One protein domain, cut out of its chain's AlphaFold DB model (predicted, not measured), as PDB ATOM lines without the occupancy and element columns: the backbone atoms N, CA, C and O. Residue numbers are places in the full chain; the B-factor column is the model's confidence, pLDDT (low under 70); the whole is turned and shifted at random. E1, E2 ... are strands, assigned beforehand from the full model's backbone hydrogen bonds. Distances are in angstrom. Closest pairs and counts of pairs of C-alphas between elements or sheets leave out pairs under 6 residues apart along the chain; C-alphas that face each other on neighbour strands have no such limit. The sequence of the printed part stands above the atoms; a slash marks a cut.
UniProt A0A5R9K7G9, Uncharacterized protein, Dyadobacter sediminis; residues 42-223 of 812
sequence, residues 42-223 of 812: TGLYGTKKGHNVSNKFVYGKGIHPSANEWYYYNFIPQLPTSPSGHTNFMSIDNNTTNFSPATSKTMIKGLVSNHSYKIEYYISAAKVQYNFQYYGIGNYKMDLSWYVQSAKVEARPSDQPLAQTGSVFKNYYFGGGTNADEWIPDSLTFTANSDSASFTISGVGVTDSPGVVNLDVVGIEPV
ATOM      1  N   THR A  42      24.019  21.933   2.136       88.88
ATOM      2  CA  THR A  42      23.228  21.952   0.898       88.88
ATOM      3  C   THR A  42      21.967  22.797   1.063       88.88
ATOM      4  O   THR A  42      21.312  22.764   2.105       88.88
ATOM      5  N   GLY A  43      21.593  23.550   0.027       83.50
ATOM      6  CA  GLY A  43      20.273  24.168  -0.052       83.50
ATOM      7  C   GLY A  43      19.200  23.152  -0.447       83.50
ATOM      8  O   GLY A  43      19.501  22.092  -1.007       83.50
ATOM      9  N   LEU A  44      17.926  23.482  -0.206       71.75
ATOM     10  CA  LEU A  44      16.808  22.703  -0.755       71.75
ATOM     11  C   LEU A  44      16.949  22.536  -2.277       71.75
ATOM     12  O   LEU A  44      17.325  23.462  -2.993       71.75
ATOM     13  N   TYR A  45      16.675  21.320  -2.756       70.12
ATOM     14  CA  TYR A  45      16.848  20.909  -4.157       70.12
ATOM     15  C   TYR A  45      18.275  21.095  -4.722       70.12
ATOM     16  O   TYR A  45      18.463  21.088  -5.934       70.12
ATOM     17  N   GLY A  46      19.291  21.240  -3.861       71.25
ATOM     18  CA  GLY A  46      20.694  21.384  -4.267       71.25
ATOM     19  C   GLY A  46      21.083  22.783  -4.755       71.25
ATOM     20  O   GLY A  46      22.200  22.961  -5.240       71.25
ATOM     21  N   THR A  47      20.202  23.781  -4.624       78.00
ATOM     22  CA  THR A  47      20.553  25.168  -4.957       78.00
ATOM     23  C   THR A  47      21.591  25.739  -3.987       78.00
ATOM     24  O   THR A  47      21.658  25.338  -2.824       78.00
ATOM     25  N   LYS A  48      22.375  26.709  -4.467       80.88
ATOM     26  CA  LYS A  48      23.176  27.630  -3.636       80.88
ATOM     27  C   LYS A  48      22.591  29.051  -3.623       80.88
ATOM     28  O   LYS A  48      23.180  29.969  -3.061       80.88
ATOM     29  N   LYS A  49      21.472  29.265  -4.323       80.88
ATOM     30  CA  LYS A  49      20.861  30.582  -4.488       80.88
ATOM     31  C   LYS A  49      20.149  31.002  -3.208       80.88
ATOM     32  O   LYS A  49      19.318  30.258  -2.698       80.88
ATOM     33  N   GLY A  50      20.473  32.200  -2.725       80.38
ATOM     34  CA  GLY A  50      20.070  32.668  -1.397       80.38
ATOM     35  C   GLY A  50      20.975  32.167  -0.266       80.38
ATOM     36  O   GLY A  50      20.667  32.399   0.895       80.38
ATOM     37  N   HIS A  51      22.097  31.510  -0.571       88.56
ATOM     38  CA  HIS A  51      23.088  31.087   0.419       88.56
ATOM     39  C   HIS A  51      24.389  31.859   0.234       88.56
ATOM     40  O   HIS A  51      24.838  32.075  -0.891       88.56
ATOM     41  N   ASN A  52      24.998  32.284   1.334       88.81
ATOM     42  CA  ASN A  52      26.242  33.042   1.327       88.81
ATOM     43  C   ASN A  52      27.144  32.549   2.462       88.81
ATOM     44  O   ASN A  52      26.664  32.063   3.491       88.81
ATOM     45  N   VAL A  53      28.454  32.727   2.300       91.00
ATOM     46  CA  VAL A  53      29.396  32.673   3.422       91.00
ATOM     47  C   VAL A  53      29.871  34.086   3.689       91.00
ATOM     48  O   VAL A  53      30.368  34.787   2.804       91.00
ATOM     49  N   SER A  54      29.658  34.503   4.924       91.25
ATOM     50  CA  SER A  54      29.786  35.870   5.395       91.25
ATOM     51  C   SER A  54      30.903  35.975   6.426       91.25
ATOM     52  O   SER A  54      31.406  34.975   6.926       91.25
ATOM     53  N   ASN A  55      31.269  37.200   6.781       91.12
ATOM     54  CA  ASN A  55      31.988  37.509   8.009       91.12
ATOM     55  C   ASN A  55      31.322  38.711   8.689       91.12
ATOM     56  O   ASN A  55      30.384  39.295   8.151       91.12
ATOM     57  N   LYS A  56      31.824  39.124   9.855       88.38
ATOM     58  CA  LYS A  56      31.202  40.186  10.668       88.38
ATOM     59  C   LYS A  56      30.993  41.541   9.955       88.38
ATOM     60  O   LYS A  56      30.203  42.362  10.411       88.38
ATOM     61  N   PHE A  57      31.704  41.786   8.851       89.12
ATOM     62  CA  PHE A  57      31.572  42.990   8.026       89.12
ATOM     63  C   PHE A  57      30.766  42.735   6.742       89.12
ATOM     64  O   PHE A  57      29.912  43.540   6.373       89.12
ATOM     65  N   VAL A  58      31.053  41.623   6.059       87.94
ATOM     66  CA  VAL A  58      30.607  41.318   4.694       87.94
ATOM     67  C   VAL A  58      29.617  40.158   4.706       87.94
ATOM     68  O   VAL A  58      29.988  39.031   5.029       87.94
ATOM     69  N   TYR A  59      28.391  40.416   4.261       85.56
ATOM     70  CA  TYR A  59      27.364  39.411   3.990       85.56
ATOM     71  C   TYR A  59      27.721  38.531   2.784       85.56
ATOM     72  O   TYR A  59      27.595  37.310   2.852       85.56
ATOM     73  N   GLY A  60      28.225  39.125   1.702       82.75
ATOM     74  CA  GLY A  60      28.615  38.381   0.506       82.75
ATOM     75  C   GLY A  60      29.566  39.162  -0.393       82.75
ATOM     76  O   GLY A  60      29.544  40.392  -0.430       82.75
ATOM     77  N   LYS A  61      30.406  38.426  -1.124       78.81
ATOM     78  CA  LYS A  61      31.412  38.941  -2.059       78.81
ATOM     79  C   LYS A  61      31.206  38.328  -3.446       78.81
ATOM     80  O   LYS A  61      31.150  37.103  -3.560       78.81
ATOM     81  N   GLY A  62      31.148  39.166  -4.481       70.44
ATOM     82  CA  GLY A  62      30.935  38.750  -5.872       70.44
ATOM     83  C   GLY A  62      31.640  39.656  -6.889       70.44
ATOM     84  O   GLY A  62      32.201  40.689  -6.527       70.44
ATOM     85  N   ILE A  63      31.626  39.255  -8.164       66.69
ATOM     86  CA  ILE A  63      32.233  39.995  -9.289       66.69
ATOM     87  C   ILE A  63      31.117  40.604 -10.145       66.69
ATOM     88  O   ILE A  63      30.152  39.913 -10.480       66.69
ATOM     89  N   HIS A  64      31.221  41.887 -10.505       63.25
ATOM     90  CA  HIS A  64      30.181  42.567 -11.282       63.25
ATOM     91  C   HIS A  64      30.250  42.210 -12.785       63.25
ATOM     92  O   HIS A  64      31.272  42.507 -13.417       63.25
ATOM     93  N   PRO A  65      29.179  41.660 -13.407       57.16
ATOM     94  CA  PRO A  65      29.233  41.122 -14.775       57.16
ATOM     95  C   PRO A  65      29.661  42.110 -15.869       57.16
ATOM     96  O   PRO A  65      30.195  41.688 -16.889       57.16
ATOM     97  N   SER A  66      29.428  43.413 -15.679       59.12
ATOM     98  CA  SER A  66      29.739  44.455 -16.673       59.12
ATOM     99  C   SER A  66      30.991  45.286 -16.367       59.12
ATOM    100  O   SER A  66      31.260  46.239 -17.093       59.12
ATOM    101  N   ALA A  67      31.706  44.996 -15.274       60.91
ATOM    102  CA  ALA A  67      32.859  45.792 -14.829       60.91
ATOM    103  C   ALA A  67      34.082  44.950 -14.434       60.91
ATOM    104  O   ALA A  67      35.191  45.470 -14.412       60.91
ATOM    105  N   ASN A  68      33.900  43.656 -14.139       63.75
ATOM    106  CA  ASN A  68      34.952  42.759 -13.638       63.75
ATOM    107  C   ASN A  68      35.562  43.186 -12.278       63.75
ATOM    108  O   ASN A  68      36.572  42.636 -11.842       63.75
ATOM    109  N   GLU A  69      34.929  44.145 -11.595       66.50
ATOM    110  CA  GLU A  69      35.279  44.620 -10.254       66.50
ATOM    111  C   GLU A  69      34.590  43.786  -9.160       66.50
ATOM    112  O   GLU A  69      33.511  43.221  -9.365       66.50
ATOM    113  N   TRP A  70      35.206  43.736  -7.975       69.06
ATOM    114  CA  TRP A  70      34.644  43.087  -6.789       69.06
ATOM    115  C   TRP A  70      33.666  44.011  -6.060       69.06
ATOM    116  O   TRP A  70      34.045  45.112  -5.662       69.06
ATOM    117  N   TYR A  71      32.454  43.525  -5.795       72.25
ATOM    118  CA  TYR A  71      31.504  44.175  -4.893       72.25
ATOM    119  C   TYR A  71      31.345  43.387  -3.587       72.25
ATOM    120  O   TYR A  71      31.535  42.166  -3.534       72.25
ATOM    121  N   TYR A  72      30.976  44.111  -2.532       77.44
ATOM    122  CA  TYR A  72      30.783  43.594  -1.182       77.44
ATOM    123  C   TYR A  72      29.423  44.056  -0.663       77.44
ATOM    124  O   TYR A  72      29.200  45.256  -0.494       77.44
ATOM    125  N   TYR A  73      28.524  43.113  -0.394       81.38
ATOM    126  CA  TYR A  73      27.329  43.387   0.398       81.38
ATOM    127  C   TYR A  73      27.733  43.405   1.873       81.38
ATOM    128  O   TYR A  73      28.297  42.425   2.361       81.38
ATOM    129  N   ASN A  74      27.470  44.503   2.579       87.31
ATOM    130  CA  ASN A  74      27.878  44.686   3.976       87.31
ATOM    131  C   ASN A  74      26.683  44.570   4.927       87.31
ATOM    132  O   ASN A  74      25.561  44.923   4.555       87.31
ATOM    133  N   PHE A  75      26.938  44.140   6.163       88.56
ATOM    134  CA  PHE A  75      25.970  44.259   7.256       88.56
ATOM    135  C   PHE A  75      25.913  45.708   7.766       88.56
ATOM    136  O   PHE A  75      26.954  46.360   7.905       88.56
ATOM    137  N   ILE A  76      24.706  46.223   8.034       86.06
ATOM    138  CA  ILE A  76      24.491  47.552   8.635       86.06
ATOM    139  C   ILE A  76      23.433  47.450   9.750       86.06
ATOM    140  O   ILE A  76      22.244  47.378   9.433       86.06
ATOM    141  N   PRO A  77      23.819  47.526  11.040       86.12
ATOM    142  CA  PRO A  77      25.182  47.676  11.566       86.12
ATOM    143  C   PRO A  77      26.084  46.464  11.277       86.12
ATOM    144  O   PRO A  77      25.624  45.408  10.854       86.12
ATOM    145  N   GLN A  78      27.389  46.622  11.504       87.88
ATOM    146  CA  GLN A  78      28.332  45.501  11.449       87.88
ATOM    147  C   GLN A  78      28.026  44.510  12.579       87.88
ATOM    148  O   GLN A  78      27.778  44.927  13.711       87.88
ATOM    149  N   LEU A  79      28.086  43.213  12.280       86.31
ATOM    150  CA  LEU A  79      27.842  42.165  13.266       86.31
ATOM    151  C   LEU A  79      28.996  42.054  14.282       86.31
ATOM    152  O   LEU A  79      30.142  42.415  13.982       86.31
ATOM    153  N   PRO A  80      28.747  41.489  15.476       87.44
ATOM    154  CA  PRO A  80      29.813  41.043  16.360       87.44
ATOM    155  C   PRO A  80      30.609  39.886  15.729       87.44
ATOM    156  O   PRO A  80      30.140  39.183  14.831       87.44
ATOM    157  N   THR A  81      31.831  39.661  16.219       85.25
ATOM    158  CA  THR A  81      32.634  38.473  15.874       85.25
ATOM    159  C   THR A  81      31.874  37.182  16.164       85.25
ATOM    160  O   THR A  81      31.192  37.101  17.185       85.25
ATOM    161  N   SER A  82      32.040  36.177  15.297       83.88
ATOM    162  CA  SER A  82      31.402  34.866  15.446       83.88
ATOM    163  C   SER A  82      31.760  34.236  16.803       83.88
ATOM    164  O   SER A  82      32.954  34.127  17.104       83.88
ATOM    165  N   PRO A  83      30.786  33.848  17.648       84.75
ATOM    166  CA  PRO A  83      31.072  33.354  18.996       84.75
ATOM    167  C   PRO A  83      31.835  32.026  19.050       84.75
ATOM    168  O   PRO A  83      32.490  31.760  20.056       84.75
ATOM    169  N   SER A  84      31.839  31.229  17.974       80.19
ATOM    170  CA  SER A  84      32.726  30.062  17.837       80.19
ATOM    171  C   SER A  84      34.220  30.418  17.740       80.19
ATOM    172  O   SER A  84      35.071  29.531  17.738       80.19
ATOM    173  N   GLY A  85      34.563  31.708  17.639       79.94
ATOM    174  CA  GLY A  85      35.931  32.207  17.481       79.94
ATOM    175  C   GLY A  85      36.425  32.235  16.030       79.94
ATOM    176  O   GLY A  85      37.507  32.763  15.764       79.94
ATOM    177  N   HIS A  86      35.644  31.715  15.082       84.94
ATOM    178  CA  HIS A  86      35.980  31.739  13.661       84.94
ATOM    179  C   HIS A  86      35.642  33.090  13.001       84.94
ATOM    180  O   HIS A  86      34.836  33.879  13.494       84.94
ATOM    181  N   THR A  87      36.288  33.401  11.870       84.00
ATOM    182  CA  THR A  87      36.109  34.701  11.190       84.00
ATOM    183  C   THR A  87      34.848  34.773  10.336       84.00
ATOM    184  O   THR A  87      34.298  35.862  10.163       84.00
ATOM    185  N   ASN A  88      34.420  33.630   9.797       90.50
ATOM    186  CA  ASN A  88      33.368  33.508   8.792       90.50
ATOM    187  C   ASN A  88      32.209  32.654   9.336       90.50
ATOM    188  O   ASN A  88      32.407  31.872  10.259       90.50
ATOM    189  N   PHE A  89      31.019  32.769   8.750       91.75
ATOM    190  CA  PHE A  89      29.821  32.000   9.112       91.75
ATOM    191  C   PHE A  89      28.870  31.880   7.909       91.75
ATOM    192  O   PHE A  89      29.028  32.582   6.909       91.75
ATOM    193  N   MET A  90      27.871  30.997   7.986       92.38
ATOM    194  CA  MET A  90      26.879  30.826   6.918       92.38
ATOM    195  C   MET A  90      25.727  31.813   7.107       92.38
ATOM    196  O   MET A  90      25.205  31.937   8.213       92.38
ATOM    197  N   SER A  91      25.276  32.434   6.017       91.19
ATOM    198  CA  SER A  91      24.121  33.338   6.022       91.19
ATOM    199  C   SER A  91      23.150  33.008   4.894       91.19
ATOM    200  O   SER A  91      23.541  32.537   3.823       91.19
ATOM    201  N   ILE A  92      21.866  33.248   5.144       89.56
ATOM    202  CA  ILE A  92      20.760  32.785   4.305       89.56
ATOM    203  C   ILE A  92      19.816  33.952   4.012       89.56
ATOM    204  O   ILE A  92      19.304  34.582   4.938       89.56
ATOM    205  N   ASP A  93      19.577  34.205   2.726       83.81
ATOM    206  CA  ASP A  93      18.658  35.212   2.197       83.81
ATOM    207  C   ASP A  93      17.228  34.675   2.127       83.81
ATOM    208  O   ASP A  93      16.983  33.627   1.530       83.81
ATOM    209  N   ASN A  94      16.264  35.402   2.686       77.12
ATOM    210  CA  ASN A  94      14.864  34.981   2.710       77.12
ATOM    211  C   ASN A  94      13.945  35.950   1.951       77.12
ATOM    212  O   ASN A  94      12.783  36.111   2.322       77.12
ATOM    213  N   ASN A  95      14.451  36.615   0.902       72.19
ATOM    214  CA  ASN A  95      13.642  37.464   0.022       72.19
ATOM    215  C   ASN A  95      12.459  36.696  -0.599       72.19
ATOM    216  O   ASN A  95      12.624  35.822  -1.453       72.19
ATOM    217  N   THR A  96      11.253  37.089  -0.201       57.72
ATOM    218  CA  THR A  96       9.984  36.429  -0.544       57.72
ATOM    219  C   THR A  96       9.533  36.622  -1.997       57.72
ATOM    220  O   THR A  96       8.640  35.913  -2.452       57.72
ATOM    221  N   THR A  97      10.128  37.558  -2.744       56.50
ATOM    222  CA  THR A  97       9.608  37.980  -4.063       56.50
ATOM    223  C   THR A  97       9.908  37.018  -5.213       56.50
ATOM    224  O   THR A  97       9.235  37.081  -6.238       56.50
ATOM    225  N   ASN A  98      10.926  36.158  -5.086       52.72
ATOM    226  CA  ASN A  98      11.380  35.289  -6.184       52.72
ATOM    227  C   ASN A  98      11.790  33.866  -5.764       52.72
ATOM    228  O   ASN A  98      12.001  33.029  -6.641       52.72
ATOM    229  N   PHE A  99      11.911  33.560  -4.465       51.47
ATOM    230  CA  PHE A  99      12.379  32.251  -3.999       51.47
ATOM    231  C   PHE A  99      11.567  31.718  -2.816       51.47
ATOM    232  O   PHE A  99      11.110  32.463  -1.952       51.47
ATOM    233  N   SER A 100      11.415  30.390  -2.781       55.44
ATOM    234  CA  SER A 100      10.986  29.651  -1.587       55.44
ATOM    235  C   SER A 100      11.910  30.001  -0.412       55.44
ATOM    236  O   SER A 100      13.114  30.102  -0.657       55.44
ATOM    237  N   PRO A 101      11.409  30.130   0.839       61.19
ATOM    238  CA  PRO A 101      12.229  30.467   2.006       61.19
ATOM    239  C   PRO A 101      13.484  29.597   2.062       61.19
ATOM    240  O   PRO A 101      13.404  28.361   2.134       61.19
ATOM    241  N   ALA A 102      14.644  30.242   1.943       70.81
ATOM    242  CA  ALA A 102      15.887  29.526   1.765       70.81
ATOM    243  C   ALA A 102      16.195  28.736   3.039       70.81
ATOM    244  O   ALA A 102      16.075  29.203   4.171       70.81
ATOM    245  N   THR A 103      16.531  27.471   2.829       86.31
ATOM    246  CA  THR A 103      16.753  26.502   3.894       86.31
ATOM    247  C   THR A 103      18.068  25.808   3.602       86.31
ATOM    248  O   THR A 103      18.247  25.290   2.495       86.31
ATOM    249  N   SER A 104      18.970  25.804   4.576       88.81
ATOM    250  CA  SER A 104      20.211  25.033   4.534       88.81
ATOM    251  C   SER A 104      20.040  23.755   5.347       88.81
ATOM    252  O   SER A 104      19.587  23.798   6.492       88.81
ATOM    253  N   LYS A 105      20.431  22.618   4.768       89.25
ATOM    254  CA  LYS A 105      20.536  21.310   5.419       89.25
ATOM    255  C   LYS A 105      22.010  20.921   5.503       89.25
ATOM    256  O   LYS A 105      22.768  21.126   4.560       89.25
ATOM    257  N   THR A 106      22.400  20.286   6.596       89.94
ATOM    258  CA  THR A 106      23.594  19.441   6.643       89.94
ATOM    259  C   THR A 106      23.247  18.082   7.246       89.94
ATOM    260  O   THR A 106      22.201  17.907   7.880       89.94
ATOM    261  N   MET A 107      24.109  17.098   7.002       87.62
ATOM    262  CA  MET A 107      23.980  15.749   7.536       87.62
ATOM    263  C   MET A 107      25.044  15.522   8.601       87.62
ATOM    264  O   MET A 107      26.228  15.417   8.288       87.62
ATOM    265  N   ILE A 108      24.593  15.393   9.845       87.50
ATOM    266  CA  ILE A 108      25.381  14.837  10.939       87.50
ATOM    267  C   ILE A 108      25.624  13.357  10.618       87.50
ATOM    268  O   ILE A 108      24.709  12.672  10.148       87.50
ATOM    269  N   LYS A 109      26.837  12.865  10.869       84.81
ATOM    270  CA  LYS A 109      27.249  11.468  10.659       84.81
ATOM    271  C   LYS A 109      28.041  10.963  11.865       84.81
ATOM    272  O   LYS A 109      28.457  11.755  12.706       84.81
ATOM    273  N   GLY A 110      28.246   9.648  11.945       80.31
ATOM    274  CA  GLY A 110      28.969   9.036  13.063       80.31
ATOM    275  C   GLY A 110      28.205   9.135  14.387       80.31
ATOM    276  O   GLY A 110      28.820   9.235  15.447       80.31
ATOM    277  N   LEU A 111      26.872   9.152  14.320       84.38
ATOM    278  CA  LEU A 111      26.001   8.985  15.478       84.38
ATOM    279  C   LEU A 111      25.810   7.496  15.778       84.38
ATOM    280  O   LEU A 111      26.070   6.632  14.941       84.38
ATOM    281  N   VAL A 112      25.311   7.198  16.972       84.19
ATOM    282  CA  VAL A 112      24.916   5.852  17.385       84.19
ATOM    283  C   VAL A 112      23.427   5.879  17.718       84.19
ATOM    284  O   VAL A 112      22.962   6.708  18.501       84.19
ATOM    285  N   SER A 113      22.659   4.993  17.084       80.94
ATOM    286  CA  SER A 113      21.201   4.946  17.232       80.94
ATOM    287  C   SER A 113      20.796   4.652  18.683       80.94
ATOM    288  O   SER A 113      21.344   3.757  19.319       80.94
ATOM    289  N   ASN A 114      19.784   5.364  19.177       77.81
ATOM    290  CA  ASN A 114      19.275   5.415  20.555       77.81
ATOM    291  C   ASN A 114      20.156   6.173  21.570       77.81
ATOM    292  O   ASN A 114      19.757   6.296  22.728       77.81
ATOM    293  N   HIS A 115      21.288   6.760  21.159       80.81
ATOM    294  CA  HIS A 115      22.033   7.708  21.998       80.81
ATOM    295  C   HIS A 115      21.537   9.141  21.802       80.81
ATOM    296  O   HIS A 115      20.991   9.498  20.753       80.81
ATOM    297  N   SER A 116      21.704   9.965  22.837       85.56
ATOM    298  CA  SER A 116      21.274  11.364  22.821       85.56
ATOM    299  C   SER A 116      22.450  12.303  22.585       85.56
ATOM    300  O   SER A 116      23.546  12.076  23.089       85.56
ATOM    301  N   TYR A 117      22.210  13.357  21.811       87.56
ATOM    302  CA  TYR A 117      23.215  14.308  21.354       87.56
ATOM    303  C   TYR A 117      22.711  15.738  21.509       87.56
ATOM    304  O   TYR A 117      21.536  16.014  21.262       87.56
ATOM    305  N   LYS A 118      23.616  16.642  21.877       89.88
ATOM    306  CA  LYS A 118      23.391  18.080  22.018       89.88
ATOM    307  C   LYS A 118      24.191  18.817  20.943       89.88
ATOM    308  O   LYS A 118      25.404  18.657  20.868       89.88
ATOM    309  N   ILE A 119      23.510  19.604  20.113       91.56
ATOM    310  CA  ILE A 119      24.116  20.513  19.127       91.56
ATOM    311  C   ILE A 119      24.157  21.908  19.746       91.56
ATOM    312  O   ILE A 119      23.112  22.379  20.195       91.56
ATOM    313  N   GLU A 120      25.310  22.575  19.730       91.62
ATOM    314  CA  GLU A 120      25.475  23.958  20.207       91.62
ATOM    315  C   GLU A 120      25.734  24.917  19.044       91.62
ATOM    316  O   GLU A 120      26.635  24.696  18.231       91.62
ATOM    317  N   TYR A 121      24.943  25.987  18.961       92.81
ATOM    318  CA  TYR A 121      24.982  26.955  17.867       92.81
ATOM    319  C   TYR A 121      24.652  28.372  18.336       92.81
ATOM    320  O   TYR A 121      24.089  28.589  19.408       92.81
ATOM    321  N   TYR A 122      24.977  29.338  17.484       93.25
ATOM    322  CA  TYR A 122      24.580  30.727  17.622       93.25
ATOM    323  C   TYR A 122      23.803  31.154  16.382       93.25
ATOM    324  O   TYR A 122      24.232  30.920  15.249       93.25
ATOM    325  N   ILE A 123      22.659  31.797  16.597       93.12
ATOM    326  CA  ILE A 123      21.828  32.363  15.532       93.12
ATOM    327  C   ILE A 123      21.798  33.888  15.641       93.12
ATOM    328  O   ILE A 123      21.871  34.443  16.737       93.12
ATOM    329  N   SER A 124      21.711  34.571  14.505       91.44
ATOM    330  CA  SER A 124      21.604  36.029  14.435       91.44
ATOM    331  C   SER A 124      20.740  36.448  13.246       91.44
ATOM    332  O   SER A 124      20.695  35.745  12.237       91.44
ATOM    333  N   ALA A 125      20.081  37.602  13.336       90.38
ATOM    334  CA  ALA A 125      19.418  38.259  12.214       90.38
ATOM    335  C   ALA A 125      19.975  39.675  12.055       90.38
ATOM    336  O   ALA A 125      20.061  40.408  13.036       90.38
ATOM    337  N   ALA A 126      20.321  40.070  10.831       88.38
ATOM    338  CA  ALA A 126      20.927  41.371  10.548       88.38
ATOM    339  C   ALA A 126      20.396  41.967   9.241       88.38
ATOM    340  O   ALA A 126      19.911  41.243   8.369       88.38
ATOM    341  N   LYS A 127      20.504  43.291   9.094       88.31
ATOM    342  CA  LYS A 127      20.217  43.973   7.823       88.31
ATOM    343  C   LYS A 127      21.454  44.006   6.939       88.31
ATOM    344  O   LYS A 127      22.577  44.157   7.423       88.31
ATOM    345  N   VAL A 128      21.235  43.944   5.631       87.19
ATOM    346  CA  VAL A 128      22.299  43.967   4.623       87.19
ATOM    347  C   VAL A 128      22.065  45.057   3.589       87.19
ATOM    348  O   VAL A 128      20.928  45.412   3.273       87.19
ATOM    349  N   GLN A 129      23.152  45.585   3.034       85.62
ATOM    350  CA  GLN A 129      23.084  46.346   1.790       85.62
ATOM    351  C   GLN A 129      22.787  45.391   0.629       85.62
ATOM    352  O   GLN A 129      23.423  44.345   0.519       85.62
ATOM    353  N   TYR A 130      21.847  45.754  -0.240       77.81
ATOM    354  CA  TYR A 130      21.457  44.973  -1.418       77.81
ATOM    355  C   TYR A 130      21.100  45.893  -2.598       77.81
ATOM    356  O   TYR A 130      21.234  47.112  -2.502       77.81
ATOM    357  N   ASN A 131      20.669  45.309  -3.726       73.31
ATOM    358  CA  ASN A 131      20.283  46.032  -4.949       73.31
ATOM    359  C   ASN A 131      21.378  47.009  -5.434       73.31
ATOM    360  O   ASN A 131      21.203  48.225  -5.453       73.31
ATOM    361  N   PHE A 132      22.541  46.453  -5.779       71.81
ATOM    362  CA  PHE A 132      23.730  47.199  -6.191       71.81
ATOM    363  C   PHE A 132      23.550  47.789  -7.601       71.81
ATOM    364  O   PHE A 132      23.589  47.064  -8.594       71.81
ATOM    365  N   GLN A 133      23.337  49.103  -7.694       74.31
ATOM    366  CA  GLN A 133      23.065  49.807  -8.951       74.31
ATOM    367  C   GLN A 133      24.225  50.743  -9.317       74.31
ATOM    368  O   GLN A 133      24.524  51.697  -8.596       74.31
ATOM    369  N   TYR A 134      24.878  50.468 -10.448       69.06
ATOM    370  CA  TYR A 134      25.998  51.248 -10.983       69.06
ATOM    371  C   TYR A 134      25.512  52.429 -11.833       69.06
ATOM    372  O   TYR A 134      24.761  52.232 -12.788       69.06
ATOM    373  N   TYR A 135      25.995  53.638 -11.528       75.31
ATOM    374  CA  TYR A 135      25.640  54.864 -12.261       75.31
ATOM    375  C   TYR A 135      26.849  55.711 -12.703       75.31
ATOM    376  O   TYR A 135      26.682  56.815 -13.215       75.31
ATOM    377  N   GLY A 136      28.070  55.196 -12.546       67.31
ATOM    378  CA  GLY A 136      29.308  55.848 -12.976       67.31
ATOM    379  C   GLY A 136      30.513  55.327 -12.199       67.31
ATOM    380  O   GLY A 136      30.346  54.711 -11.151       67.31
ATOM    381  N   ILE A 137      31.728  55.571 -12.699       64.06
ATOM    382  CA  ILE A 137      32.974  55.032 -12.123       64.06
ATOM    383  C   ILE A 137      33.035  55.333 -10.615       64.06
ATOM    384  O   ILE A 137      32.922  56.489 -10.204       64.06
ATOM    385  N   GLY A 138      33.166  54.285  -9.793       62.94
ATOM    386  CA  GLY A 138      33.207  54.376  -8.327       62.94
ATOM    387  C   GLY A 138      31.899  54.783  -7.626       62.94
ATOM    388  O   GLY A 138      31.914  54.965  -6.411       62.94
ATOM    389  N   ASN A 139      30.783  54.937  -8.346       69.25
ATOM    390  CA  ASN A 139      29.515  55.447  -7.817       69.25
ATOM    391  C   ASN A 139      28.399  54.393  -7.903       69.25
ATOM    392  O   ASN A 139      27.936  54.020  -8.987       69.25
ATOM    393  N   TYR A 140      27.940  53.958  -6.728       69.19
ATOM    394  CA  TYR A 140      26.991  52.862  -6.549       69.19
ATOM    395  C   TYR A 140      25.848  53.280  -5.620       69.19
ATOM    396  O   TYR A 140      26.095  53.797  -4.528       69.19
ATOM    397  N   LYS A 141      24.601  53.010  -6.017       78.44
ATOM    398  CA  LYS A 141      23.448  53.037  -5.106       78.44
ATOM    399  C   LYS A 141      23.229  51.630  -4.544       78.44
ATOM    400  O   LYS A 141      23.362  50.647  -5.269       78.44
ATOM    401  N   MET A 142      22.884  51.547  -3.263       77.62
ATOM    402  CA  MET A 142      22.448  50.325  -2.584       77.62
ATOM    403  C   MET A 142      21.236  50.657  -1.718       77.62
ATOM    404  O   MET A 142      21.183  51.739  -1.129       77.62
ATOM    405  N   ASP A 143      20.299  49.724  -1.617       84.19
ATOM    406  CA  ASP A 143      19.187  49.798  -0.672       84.19
ATOM    407  C   ASP A 143      19.545  49.018   0.613       84.19
ATOM    408  O   ASP A 143      20.406  48.133   0.599       84.19
ATOM    409  N   LEU A 144      18.924  49.363   1.745       86.38
ATOM    410  CA  LEU A 144      19.130  48.693   3.036       86.38
ATOM    411  C   LEU A 144      17.968  47.737   3.312       86.38
ATOM    412  O   LEU A 144      16.809  48.138   3.209       86.38
ATOM    413  N   SER A 145      18.271  46.487   3.656       85.62
ATOM    414  CA  SER A 145      17.243  45.474   3.890       85.62
ATOM    415  C   SER A 145      16.550  45.607   5.249       85.62
ATOM    416  O   SER A 145      16.957  46.387   6.116       85.62
ATOM    417  N   TRP A 146      15.489  44.827   5.446       85.56
ATOM    418  CA  TRP A 146      14.889  44.607   6.759       85.56
ATOM    419  C   TRP A 146      15.372  43.298   7.401       85.56
ATOM    420  O   TRP A 146      15.950  42.439   6.736       85.56
ATOM    421  N   TYR A 147      15.117  43.128   8.699       86.50
ATOM    422  CA  TYR A 147      15.362  41.856   9.380       86.50
ATOM    423  C   TYR A 147      14.432  40.756   8.844       86.50
ATOM    424  O   TYR A 147      13.301  41.021   8.426       86.50
ATOM    425  N   VAL A 148      14.899  39.508   8.898       85.06
ATOM    426  CA  VAL A 148      14.057  38.317   8.708       85.06
ATOM    427  C   VAL A 148      12.953  38.296   9.780       85.06
ATOM    428  O   VAL A 148      13.221  38.631  10.924       85.06
ATOM    429  N   GLN A 149      11.710  37.933   9.458       86.06
ATOM    430  CA  GLN A 149      10.608  37.939  10.434       86.06
ATOM    431  C   GLN A 149      10.803  36.862  11.513       86.06
ATOM    432  O   GLN A 149      10.575  37.091  12.704       86.06
ATOM    433  N   SER A 150      11.202  35.666  11.084       87.69
ATOM    434  CA  SER A 150      11.489  34.533  11.958       87.69
ATOM    435  C   SER A 150      12.517  33.595  11.336       87.69
ATOM    436  O   SER A 150      12.768  33.638  10.130       87.69
ATOM    437  N   ALA A 151      13.104  32.733  12.159       90.38
ATOM    438  CA  ALA A 151      13.901  31.604  11.707       90.38
ATOM    439  C   ALA A 151      13.570  30.351  12.516       90.38
ATOM    440  O   ALA A 151      13.185  30.433  13.681       90.38
ATOM    441  N   LYS A 152      13.750  29.185  11.903       92.06
ATOM    442  CA  LYS A 152      13.618  27.883  12.550       92.06
ATOM    443  C   LYS A 152      14.943  27.142  12.446       92.06
ATOM    444  O   LYS A 152      15.488  27.017  11.353       92.06
ATOM    445  N   VAL A 153      15.417  26.609  13.569       94.00
ATOM    446  CA  VAL A 153      16.526  25.648  13.615       94.00
ATOM    447  C   VAL A 153      15.968  24.308  14.075       94.00
ATOM    448  O   VAL A 153      15.236  24.246  15.061       94.00
ATOM    449  N   GLU A 154      16.265  23.238  13.342       92.44
ATOM    450  CA  GLU A 154      15.681  21.910  13.541       92.44
ATOM    451  C   GLU A 154      16.721  20.802  13.368       92.44
ATOM    452  O   GLU A 154      17.456  20.768  12.377       92.44
ATOM    453  N   ALA A 155      16.733  19.870  14.320       91.12
ATOM    454  CA  ALA A 155      17.460  18.613  14.258       91.12
ATOM    455  C   ALA A 155      16.450  17.463  14.127       91.12
ATOM    456  O   ALA A 155      15.598  17.263  14.998       91.12
ATOM    457  N   ARG A 156      16.540  16.703  13.031       88.69
ATOM    458  CA  ARG A 156      15.726  15.500  12.799       88.69
ATOM    459  C   ARG A 156      16.574  14.260  13.063       88.69
ATOM    460  O   ARG A 156      17.669  14.181  12.509       88.69
ATOM    461  N   PRO A 157      16.085  13.272  13.830       81.19
ATOM    462  CA  PRO A 157      16.882  12.136  14.303       81.19
ATOM    463  C   PRO A 157      17.224  11.100  13.218       81.19
ATOM    464  O   PRO A 157      17.794  10.058  13.531       81.19
ATOM    465  N   SER A 158      16.851  11.362  11.963       74.56
ATOM    466  CA  SER A 158      17.138  10.549  10.783       74.56
ATOM    467  C   SER A 158      17.227  11.440   9.538       74.56
ATOM    468  O   SER A 158      16.789  12.593   9.560       74.56
ATOM    469  N   ASP A 159      17.805  10.931   8.451       65.38
ATOM    470  CA  ASP A 159      17.953  11.645   7.179       65.38
ATOM    471  C   ASP A 159      16.658  11.682   6.337       65.38
ATOM    472  O   ASP A 159      16.499  12.572   5.488       65.38
ATOM    473  N   GLN A 160      15.753  10.731   6.607       64.75
ATOM    474  CA  GLN A 160      14.571  10.393   5.815       64.75
ATOM    475  C   GLN A 160      13.565  11.557   5.684       64.75
ATOM    476  O   GLN A 160      13.154  12.127   6.700       64.75
ATOM    477  N   PRO A 161      13.070  11.884   4.468       55.09
ATOM    478  CA  PRO A 161      12.253  13.083   4.228       55.09
ATOM    479  C   PRO A 161      10.974  13.218   5.071       55.09
ATOM    480  O   PRO A 161      10.538  14.338   5.338       55.09
ATOM    481  N   LEU A 162      10.377  12.095   5.486       53.25
ATOM    482  CA  LEU A 162       9.083  12.032   6.182       53.25
ATOM    483  C   LEU A 162       9.194  11.769   7.698       53.25
ATOM    484  O   LEU A 162       8.173  11.728   8.385       53.25
ATOM    485  N   ALA A 163      10.404  11.605   8.245       54.06
ATOM    486  CA  ALA A 163      10.622  11.255   9.650       54.06
ATOM    487  C   ALA A 163      10.437  12.460  10.600       54.06
ATOM    488  O   ALA A 163      11.402  13.022  11.112       54.06
ATOM    489  N   GLN A 164       9.187  12.866  10.846       56.84
ATOM    490  CA  GLN A 164       8.879  13.938  11.806       56.84
ATOM    491  C   GLN A 164       9.007  13.478  13.270       56.84
ATOM    492  O   GLN A 164       9.451  14.251  14.117       56.84
ATOM    493  N   THR A 165       8.660  12.225  13.577       62.06
ATOM    494  CA  THR A 165       8.665  11.674  14.943       62.06
ATOM    495  C   THR A 165      10.051  11.763  15.592       62.06
ATOM    496  O   THR A 165      11.014  11.185  15.092       62.06
ATOM    497  N   GLY A 166      10.145  12.475  16.718       70.94
ATOM    498  CA  GLY A 166      11.403  12.706  17.440       70.94
ATOM    499  C   GLY A 166      12.249  13.876  16.920       70.94
ATOM    500  O   GLY A 166      13.334  14.103  17.448       70.94
ATOM    501  N   SER A 167      11.778  14.634  15.922       83.00
ATOM    502  CA  SER A 167      12.423  15.893  15.521       83.00
ATOM    503  C   SER A 167      12.286  16.948  16.618       83.00
ATOM    504  O   SER A 167      11.207  17.120  17.185       83.00
ATOM    505  N   VAL A 168      13.364  17.688  16.877       90.81
ATOM    506  CA  VAL A 168      13.386  18.810  17.826       90.81
ATOM    507  C   VAL A 168      13.738  20.094  17.093       90.81
ATOM    508  O   VAL A 168      14.589  20.105  16.204       90.81
ATOM    509  N   PHE A 169      13.084  21.193  17.454       92.62
ATOM    510  CA  PHE A 169      13.306  22.480  16.809       92.62
ATOM    511  C   PHE A 169      13.074  23.646  17.763       92.62
ATOM    512  O   PHE A 169      12.382  23.516  18.773       92.62
ATOM    513  N   LYS A 170      13.627  24.801  17.397       94.50
ATOM    514  CA  LYS A 170      13.355  26.095  18.020       94.50
ATOM    515  C   LYS A 170      13.035  27.129  16.951       94.50
ATOM    516  O   LYS A 170      13.610  27.108  15.863       94.50
ATOM    517  N   ASN A 171      12.095  28.009  17.282       92.19
ATOM    518  CA  ASN A 171      11.670  29.123  16.445       92.19
ATOM    519  C   ASN A 171      12.134  30.427  17.101       92.19
ATOM    520  O   ASN A 171      11.851  30.665  18.276       92.19
ATOM    521  N   TYR A 172      12.799  31.266  16.322       91.06
ATOM    522  CA  TYR A 172      13.296  32.582  16.697       91.06
ATOM    523  C   TYR A 172      12.493  33.636  15.942       91.06
ATOM    524  O   TYR A 172      12.125  33.424  14.788       91.06
ATOM    525  N   TYR A 173      12.222  34.770  16.581       89.12
ATOM    526  CA  TYR A 173      11.438  35.865  16.010       89.12
ATOM    527  C   TYR A 173      12.230  37.163  16.152       89.12
ATOM    528  O   TYR A 173      12.727  37.459  17.243       89.12
ATOM    529  N   PHE A 174      12.335  37.922  15.059       84.81
ATOM    530  CA  PHE A 174      13.177  39.117  14.971       84.81
ATOM    531  C   PHE A 174      12.337  40.285  14.440       84.81
ATOM    532  O   PHE A 174      12.168  40.495  13.240       84.81
ATOM    533  N   GLY A 175      11.735  41.032  15.363       68.31
ATOM    534  CA  GLY A 175      10.830  42.136  15.056       68.31
ATOM    535  C   GLY A 175      11.190  43.374  15.863       68.31
ATOM    536  O   GLY A 175      11.508  43.275  17.044       68.31
ATOM    537  N   GLY A 176      11.149  44.548  15.228       62.91
ATOM    538  CA  GLY A 176      11.307  45.837  15.917       62.91
ATOM    539  C   GLY A 176      12.677  46.105  16.558       62.91
ATOM    540  O   GLY A 176      12.781  47.049  17.330       62.91
ATOM    541  N   GLY A 177      13.710  45.313  16.247       62.16
ATOM    542  CA  GLY A 177      15.046  45.417  16.854       62.16
ATOM    543  C   GLY A 177      15.298  44.462  18.028       62.16
ATOM    544  O   GLY A 177      16.396  44.456  18.567       62.16
ATOM    545  N   THR A 178      14.326  43.630  18.407       73.88
ATOM    546  CA  THR A 178      14.536  42.531  19.365       73.88
ATOM    547  C   THR A 178      15.308  41.387  18.703       73.88
ATOM    548  O   THR A 178      14.978  41.029  17.568       73.88
ATOM    549  N   ASN A 179      16.254  40.766  19.425       78.75
ATOM    550  CA  ASN A 179      17.026  39.584  18.999       78.75
ATOM    551  C   ASN A 179      17.926  39.810  17.759       78.75
ATOM    552  O   ASN A 179      18.354  38.849  17.117       78.75
ATOM    553  N   ALA A 180      18.164  41.064  17.368       82.69
ATOM    554  CA  ALA A 180      18.724  41.436  16.071       82.69
ATOM    555  C   ALA A 180      20.064  42.176  16.199       82.69
ATOM    556  O   ALA A 180      20.318  42.855  17.188       82.69
ATOM    557  N   ASP A 181      20.918  42.028  15.184       87.56
ATOM    558  CA  ASP A 181      22.306  42.513  15.127       87.56
ATOM    559  C   ASP A 181      23.226  41.981  16.261       87.56
ATOM    560  O   ASP A 181      24.373  42.404  16.405       87.56
ATOM    561  N   GLU A 182      22.755  40.986  17.020       89.00
ATOM    562  CA  GLU A 182      23.464  40.257  18.078       89.00
ATOM    563  C   GLU A 182      23.500  38.743  17.794       89.00
ATOM    564  O   GLU A 182      22.811  38.260  16.892       89.00
ATOM    565  N   TRP A 183      24.301  37.981  18.549       92.06
ATOM    566  CA  TRP A 183      24.362  36.514  18.459       92.06
ATOM    567  C   TRP A 183      23.699  35.855  19.669       92.06
ATOM    568  O   TRP A 183      24.100  36.088  20.808       92.06
ATOM    569  N   ILE A 184      22.739  34.973  19.410       92.31
ATOM    570  CA  ILE A 184      21.938  34.286  20.424       92.31
ATOM    571  C   ILE A 184      22.511  32.876  20.634       92.31
ATOM    572  O   ILE A 184      22.395  32.064  19.712       92.31
ATOM    573  N   PRO A 185      23.125  32.559  21.794       92.81
ATOM    574  CA  PRO A 185      23.554  31.199  22.119       92.81
ATOM    575  C   PRO A 185      22.348  30.285  22.304       92.81
ATOM    576  O   PRO A 185      21.441  30.608  23.073       92.81
ATOM    577  N   ASP A 186      22.360  29.112  21.675       93.94
ATOM    578  CA  ASP A 186      21.358  28.090  21.952       93.94
ATOM    579  C   ASP A 186      21.834  26.658  21.649       93.94
ATOM    580  O   ASP A 186      22.912  26.410  21.108       93.94
ATOM    581  N   SER A 187      21.011  25.680  22.025       92.81
ATOM    582  CA  SER A 187      21.247  24.268  21.741       92.81
ATOM    583  C   SER A 187      19.971  23.473  21.452       92.81
ATOM    584  O   SER A 187      18.860  23.845  21.850       92.81
ATOM    585  N   LEU A 188      20.134  22.348  20.752       92.81
ATOM    586  CA  LEU A 188      19.102  21.325  20.554       92.81
ATOM    587  C   LEU A 188      19.621  19.972  21.039       92.81
ATOM    588  O   LEU A 188      20.665  19.521  20.573       92.81
ATOM    589  N   THR A 189      18.857  19.309  21.907       89.75
ATOM    590  CA  THR A 189      19.127  17.934  22.345       89.75
ATOM    591  C   THR A 189      18.129  16.979  21.703       89.75
ATOM    592  O   THR A 189      16.922  17.181  21.837       89.75
ATOM    593  N   PHE A 190      18.614  15.936  21.030       87.06
ATOM    594  CA  PHE A 190      17.794  14.915  20.367       87.06
ATOM    595  C   PHE A 190      18.364  13.512  20.598       87.06
ATOM    596  O   PHE A 190      19.552  13.361  20.870       87.06
ATOM    597  N   THR A 191      17.535  12.479  20.454       85.81
ATOM    598  CA  THR A 191      17.987  11.079  20.420       85.81
ATOM    599  C   THR A 191      18.103  10.642  18.964       85.81
ATOM    600  O   THR A 191      17.144  10.794  18.211       85.81
ATOM    601  N   ALA A 192      19.263  10.146  18.536       83.94
ATOM    602  CA  ALA A 192      19.469   9.708  17.158       83.94
ATOM    603  C   ALA A 192      18.726   8.388  16.892       83.94
ATOM    604  O   ALA A 192      18.805   7.471  17.702       83.94
ATOM    605  N   ASN A 193      18.051   8.257  15.749       83.81
ATOM    606  CA  ASN A 193      17.388   7.008  15.346       83.81
ATOM    607  C   ASN A 193      18.244   6.189  14.360       83.81
ATOM    608  O   ASN A 193      18.025   4.988  14.199       83.81
ATOM    609  N   SER A 194      19.248   6.813  13.743       82.50
ATOM    610  CA  SER A 194      20.185   6.228  12.773       82.50
ATOM    611  C   SER A 194      21.633   6.654  13.068       82.50
ATOM    612  O   SER A 194      21.888   7.406  14.006       82.50
ATOM    613  N   ASP A 195      22.588   6.186  12.259       85.12
ATOM    614  CA  ASP A 195      24.004   6.612  12.265       85.12
ATOM    615  C   ASP A 195      24.221   8.089  11.861       85.12
ATOM    616  O   ASP A 195      25.327   8.638  11.912       85.12
ATOM    617  N   SER A 196      23.140   8.723  11.419       86.19
ATOM    618  CA  SER A 196      23.085  10.036  10.815       86.19
ATOM    619  C   SER A 196      21.753  10.718  11.132       86.19
ATOM    620  O   SER A 196      20.729  10.072  11.373       86.19
ATOM    621  N   ALA A 197      21.787  12.047  11.155       88.00
ATOM    622  CA  ALA A 197      20.671  12.926  11.492       88.00
ATOM    623  C   ALA A 197      20.797  14.224  10.685       88.00
ATOM    624  O   ALA A 197      21.909  14.628  10.338       88.00
ATOM    625  N   SER A 198      19.690  14.897  10.368       88.62
ATOM    626  CA  SER A 198      19.764  16.161   9.628       88.62
ATOM    627  C   SER A 198      19.646  17.372  10.536       88.62
ATOM    628  O   SER A 198      18.652  17.499  11.250       88.62
ATOM    629  N   PHE A 199      20.598  18.294  10.423       91.69
ATOM    630  CA  PHE A 199      20.514  19.620  11.024       91.69
ATOM    631  C   PHE A 199      20.126  20.635   9.948       91.69
ATOM    632  O   PHE A 199      20.645  20.600   8.830       91.69
ATOM    633  N   THR A 200      19.166  21.500  10.257       90.81
ATOM    634  CA  THR A 200      18.551  22.423   9.298       90.81
ATOM    635  C   THR A 200      18.312  23.790   9.912       90.81
ATOM    636  O   THR A 200      17.931  23.891  11.076       90.81
ATOM    637  N   ILE A 201      18.481  24.830   9.097       92.06
ATOM    638  CA  ILE A 201      18.045  26.194   9.395       92.06
ATOM    639  C   ILE A 201      17.261  26.754   8.205       92.06
ATOM    640  O   ILE A 201      17.660  26.571   7.053       92.06
ATOM    641  N   SER A 202      16.160  27.447   8.485       88.50
ATOM    642  CA  SER A 202      15.378  28.211   7.511       88.50
ATOM    643  C   SER A 202      14.950  29.561   8.083       88.50
ATOM    644  O   SER A 202      14.779  29.693   9.296       88.50
ATOM    645  N   GLY A 203      14.763  30.561   7.222       85.19
ATOM    646  CA  GLY A 203      14.190  31.855   7.591       85.19
ATOM    647  C   GLY A 203      12.850  32.131   6.904       85.19
ATOM    648  O   GLY A 203      12.455  31.454   5.956       85.19
ATOM    649  N   VAL A 204      12.148  33.158   7.379       83.75
ATOM    650  CA  VAL A 204      10.958  33.735   6.736       83.75
ATOM    651  C   VAL A 204      11.177  35.239   6.634       83.75
ATOM    652  O   VAL A 204      11.155  35.933   7.647       83.75
ATOM    653  N   GLY A 205      11.452  35.753   5.434       76.06
ATOM    654  CA  GLY A 205      11.642  37.189   5.214       76.06
ATOM    655  C   GLY A 205      10.332  37.974   5.192       76.06
ATOM    656  O   GLY A 205       9.249  37.433   5.406       76.06
ATOM    657  N   VAL A 206      10.442  39.269   4.906       72.25
ATOM    658  CA  VAL A 206       9.292  40.153   4.668       72.25
ATOM    659  C   VAL A 206       9.015  40.291   3.166       72.25
ATOM    660  O   VAL A 206       9.823  39.873   2.332       72.25
ATOM    661  N   THR A 207       7.870  40.867   2.802       70.25
ATOM    662  CA  THR A 207       7.596  41.291   1.420       70.25
ATOM    663  C   THR A 207       8.588  42.368   0.982       70.25
ATOM    664  O   THR A 207       8.904  43.274   1.750       70.25
ATOM    665  N   ASP A 208       9.084  42.245  -0.250       69.50
ATOM    666  CA  ASP A 208       9.904  43.243  -0.954       69.50
ATOM    667  C   ASP A 208      11.257  43.626  -0.307       69.50
ATOM    668  O   ASP A 208      11.888  44.607  -0.710       69.50
ATOM    669  N   SER A 209      11.773  42.834   0.647       74.62
ATOM    670  CA  SER A 209      13.106  43.047   1.237       74.62
ATOM    671  C   SER A 209      13.812  41.740   1.657       74.62
ATOM    672  O   SER A 209      13.164  40.861   2.232       74.62
ATOM    673  N   PRO A 210      15.131  41.579   1.407       71.38
ATOM    674  CA  PRO A 210      15.887  40.386   1.794       71.38
ATOM    675  C   PRO A 210      16.167  40.347   3.303       71.38
ATOM    676  O   PRO A 210      17.035  41.053   3.820       71.38
ATOM    677  N   GLY A 211      15.431  39.495   4.018       81.81
ATOM    678  CA  GLY A 211      15.681  39.208   5.431       81.81
ATOM    679  C   GLY A 211      16.768  38.151   5.599       81.81
ATOM    680  O   GLY A 211      16.577  37.015   5.160       81.81
ATOM    681  N   VAL A 212      17.881  38.496   6.250       87.19
ATOM    682  CA  VAL A 212      19.021  37.584   6.436       87.19
ATOM    683  C   VAL A 212      19.007  36.937   7.819       87.19
ATOM    684  O   VAL A 212      18.831  37.620   8.830       87.19
ATOM    685  N   VAL A 213      19.237  35.622   7.851       90.88
ATOM    686  CA  VAL A 213      19.577  34.868   9.068       90.88
ATOM    687  C   VAL A 213      20.987  34.286   8.949       90.88
ATOM    688  O   VAL A 213      21.356  33.756   7.900       90.88
ATOM    689  N   ASN A 214      21.761  34.381  10.025       92.25
ATOM    690  CA  ASN A 214      23.141  33.919  10.131       92.25
ATOM    691  C   ASN A 214      23.214  32.722  11.093       92.25
ATOM    692  O   ASN A 214      22.535  32.720  12.124       92.25
ATOM    693  N   LEU A 215      24.053  31.731  10.779       93.56
ATOM    694  CA  LEU A 215      24.297  30.550  11.606       93.56
ATOM    695  C   LEU A 215      25.797  30.288  11.787       93.56
ATOM    696  O   LEU A 215      26.531  29.972  10.842       93.56
ATOM    697  N   ASP A 216      26.210  30.329  13.044       91.31
ATOM    698  CA  ASP A 216      27.501  29.867  13.532       91.31
ATOM    699  C   ASP A 216      27.274  28.607  14.379       91.31
ATOM    700  O   ASP A 216      26.309  28.543  15.140       91.31
ATOM    701  N   VAL A 217      28.104  27.574  14.228       90.12
ATOM    702  CA  VAL A 217      27.902  26.299  14.936       90.12
ATOM    703  C   VAL A 217      29.188  25.840  15.596       90.12
ATOM    704  O   VAL A 217      30.222  25.732  14.940       90.12
ATOM    705  N   VAL A 218      29.096  25.556  16.894       86.19
ATOM    706  CA  VAL A 218      30.230  25.191  17.749       86.19
ATOM    707  C   VAL A 218      30.568  23.714  17.578       86.19
ATOM    708  O   VAL A 218      31.724  23.352  17.382       86.19
ATOM    709  N   GLY A 219      29.550  22.850  17.625       85.12
ATOM    710  CA  GLY A 219      29.743  21.409  17.522       85.12
ATOM    711  C   GLY A 219      28.530  20.590  17.950       85.12
ATOM    712  O   GLY A 219      27.413  21.094  18.083       85.12
ATOM    713  N   ILE A 220      28.778  19.296  18.141       87.56
ATOM    714  CA  ILE A 220      27.814  18.316  18.634       87.56
ATOM    715  C   ILE A 220      28.517  17.356  19.599       87.56
ATOM    716  O   ILE A 220      29.590  16.840  19.289       87.56
ATOM    717  N   GLU A 221      27.910  17.105  20.755       87.06
ATOM    718  CA  GLU A 221      28.426  16.200  21.788       87.06
ATOM    719  C   GLU A 221      27.382  15.131  22.164       87.06
ATOM    720  O   GLU A 221      26.179  15.418  22.143       87.06
ATOM    721  N   PRO A 222      27.790  13.890  22.492       86.62
ATOM    722  CA  PRO A 222      26.900  12.912  23.109       86.62
ATOM    723  C   PRO A 222      26.593  13.324  24.554       86.62
ATOM    724  O   PRO A 222      27.475  13.775  25.280       86.62
ATOM    725  N   VAL A 223      25.345  13.152  24.990       84.44
ATOM    726  CA  VAL A 223      24.889  13.538  26.331       84.44
ATOM    727  C   VAL A 223      24.136  12.410  27.024       84.44
ATOM    728  O   VAL A 223      23.267  11.754  26.449       84.44
TER     729      VAL A 223
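Overview. This is residues 42 to 223 of the 812 residues of an uncharacterized protein of Dyadobacter sediminis (UniProt A0A5R9K7G9). Two antiparallel sheets lie face to face as a sandwich, with the strands of one at only 14 degrees to those of the other, and the hairpin E7 and E8 draws the model out at one end, with the hairpin E2 and E3 near it. The larger sheet, in the order E1, E4, E13, E6, E11, is strongly twisted; the other runs E5, E12, E9, E10. The printed part has 182 residues, with no named helix and thirteen named strands, E1 to E13 in order along the chain; the class is all strand. It is compact, with a radius of gyration of the C-alphas of 17.5 A, and its spans of 61 by 30 by 29 A only just make a rod.

Arrangement. Start at residues 42 to 43, a short antiparallel pairing with residues 104 to 105 of E5, which is residues 103 to 109. Next look at E1, residues 51 to 55, an edge strand: its antiparallel neighbour is E4, residues 88 to 93, with N 52 and O 91 at 2.9 A. On from E4 comes E13, residues 212 to 222, with N 92 and O 213 at 2.8 A. Beside E13 find E6, residues 116 to 126, where N 122 and O 216 are 2.8 A apart. The other edge strand is E11, residues 184 to 191, with N 117 of E6 and O 190 at 2.8 A. In the second sheet, E5 is an edge strand beside E12, residues 196 to 204, with N 108 and O 197 at 2.8 A. E12 neighbours E9, residues 150 to 156, with N 152 and O 202 at 2.8 A. E9 forms a hairpin with the edge strand E10, residues 168 to 173, where N 172 and O 151 are 2.8 A apart. Between the two sheets, the closest C-alphas of E10 and E11 are those of Val 168 and Phe 190, 6.4 A apart, and those of E12 and E13 are Gly 203 and Val 213, 6.3 A apart. E6 and E9 are near each other, with 9 pairs of C-alphas within 10 A. E2, residues 58 to 63, and E3, residues 70 to 74, make a hairpin, with N 59 and O 73 at 2.8 A, and the closest C-alphas of E1 and E2 are those of Ser 54 and Gly 60, 5.6 A apart. E7, residues 129 to 136, and E8, residues 139 to 144, make another, with N 139 and O 136 at 2.8 A. The closest C-alphas of E3 and E7 are those of Tyr 73 and Gln 129, 5.4 A apart, while E3 and E8 are apart.

Along the chain. Find C-alpha 51 at (23.088, 31.087, 0.419), where E1 begins. E6 runs 32.4 A from C-alpha 116 at (21.274, 11.364, 22.821) to C-alpha 126, then runs on into E7 at 39 degrees across a break of 2 residues. E7 bends by 54 degrees at residue 132. Further on, E11 covers 23.5 A and E12 26.9 A. E13 covers 30.8 A, bends by 51 degrees at residue 218 and ends at C-alpha 222, (26.900, 12.912, 23.109).

Size, cuts and confidence. The two C-alphas farthest apart are those of Asn 114 and Gly 136, at 61.4 A. The printed part has no cut, and its long links are E3 to E4, with 13 residues, and E9 to E10, with 11. The mean pLDDT of the printed part is 81.2; confidence is low, under 70, at residues 63 to 70, 96 to 101, 134, 136 to 140, 159 to 165, 175 to 177 and 208.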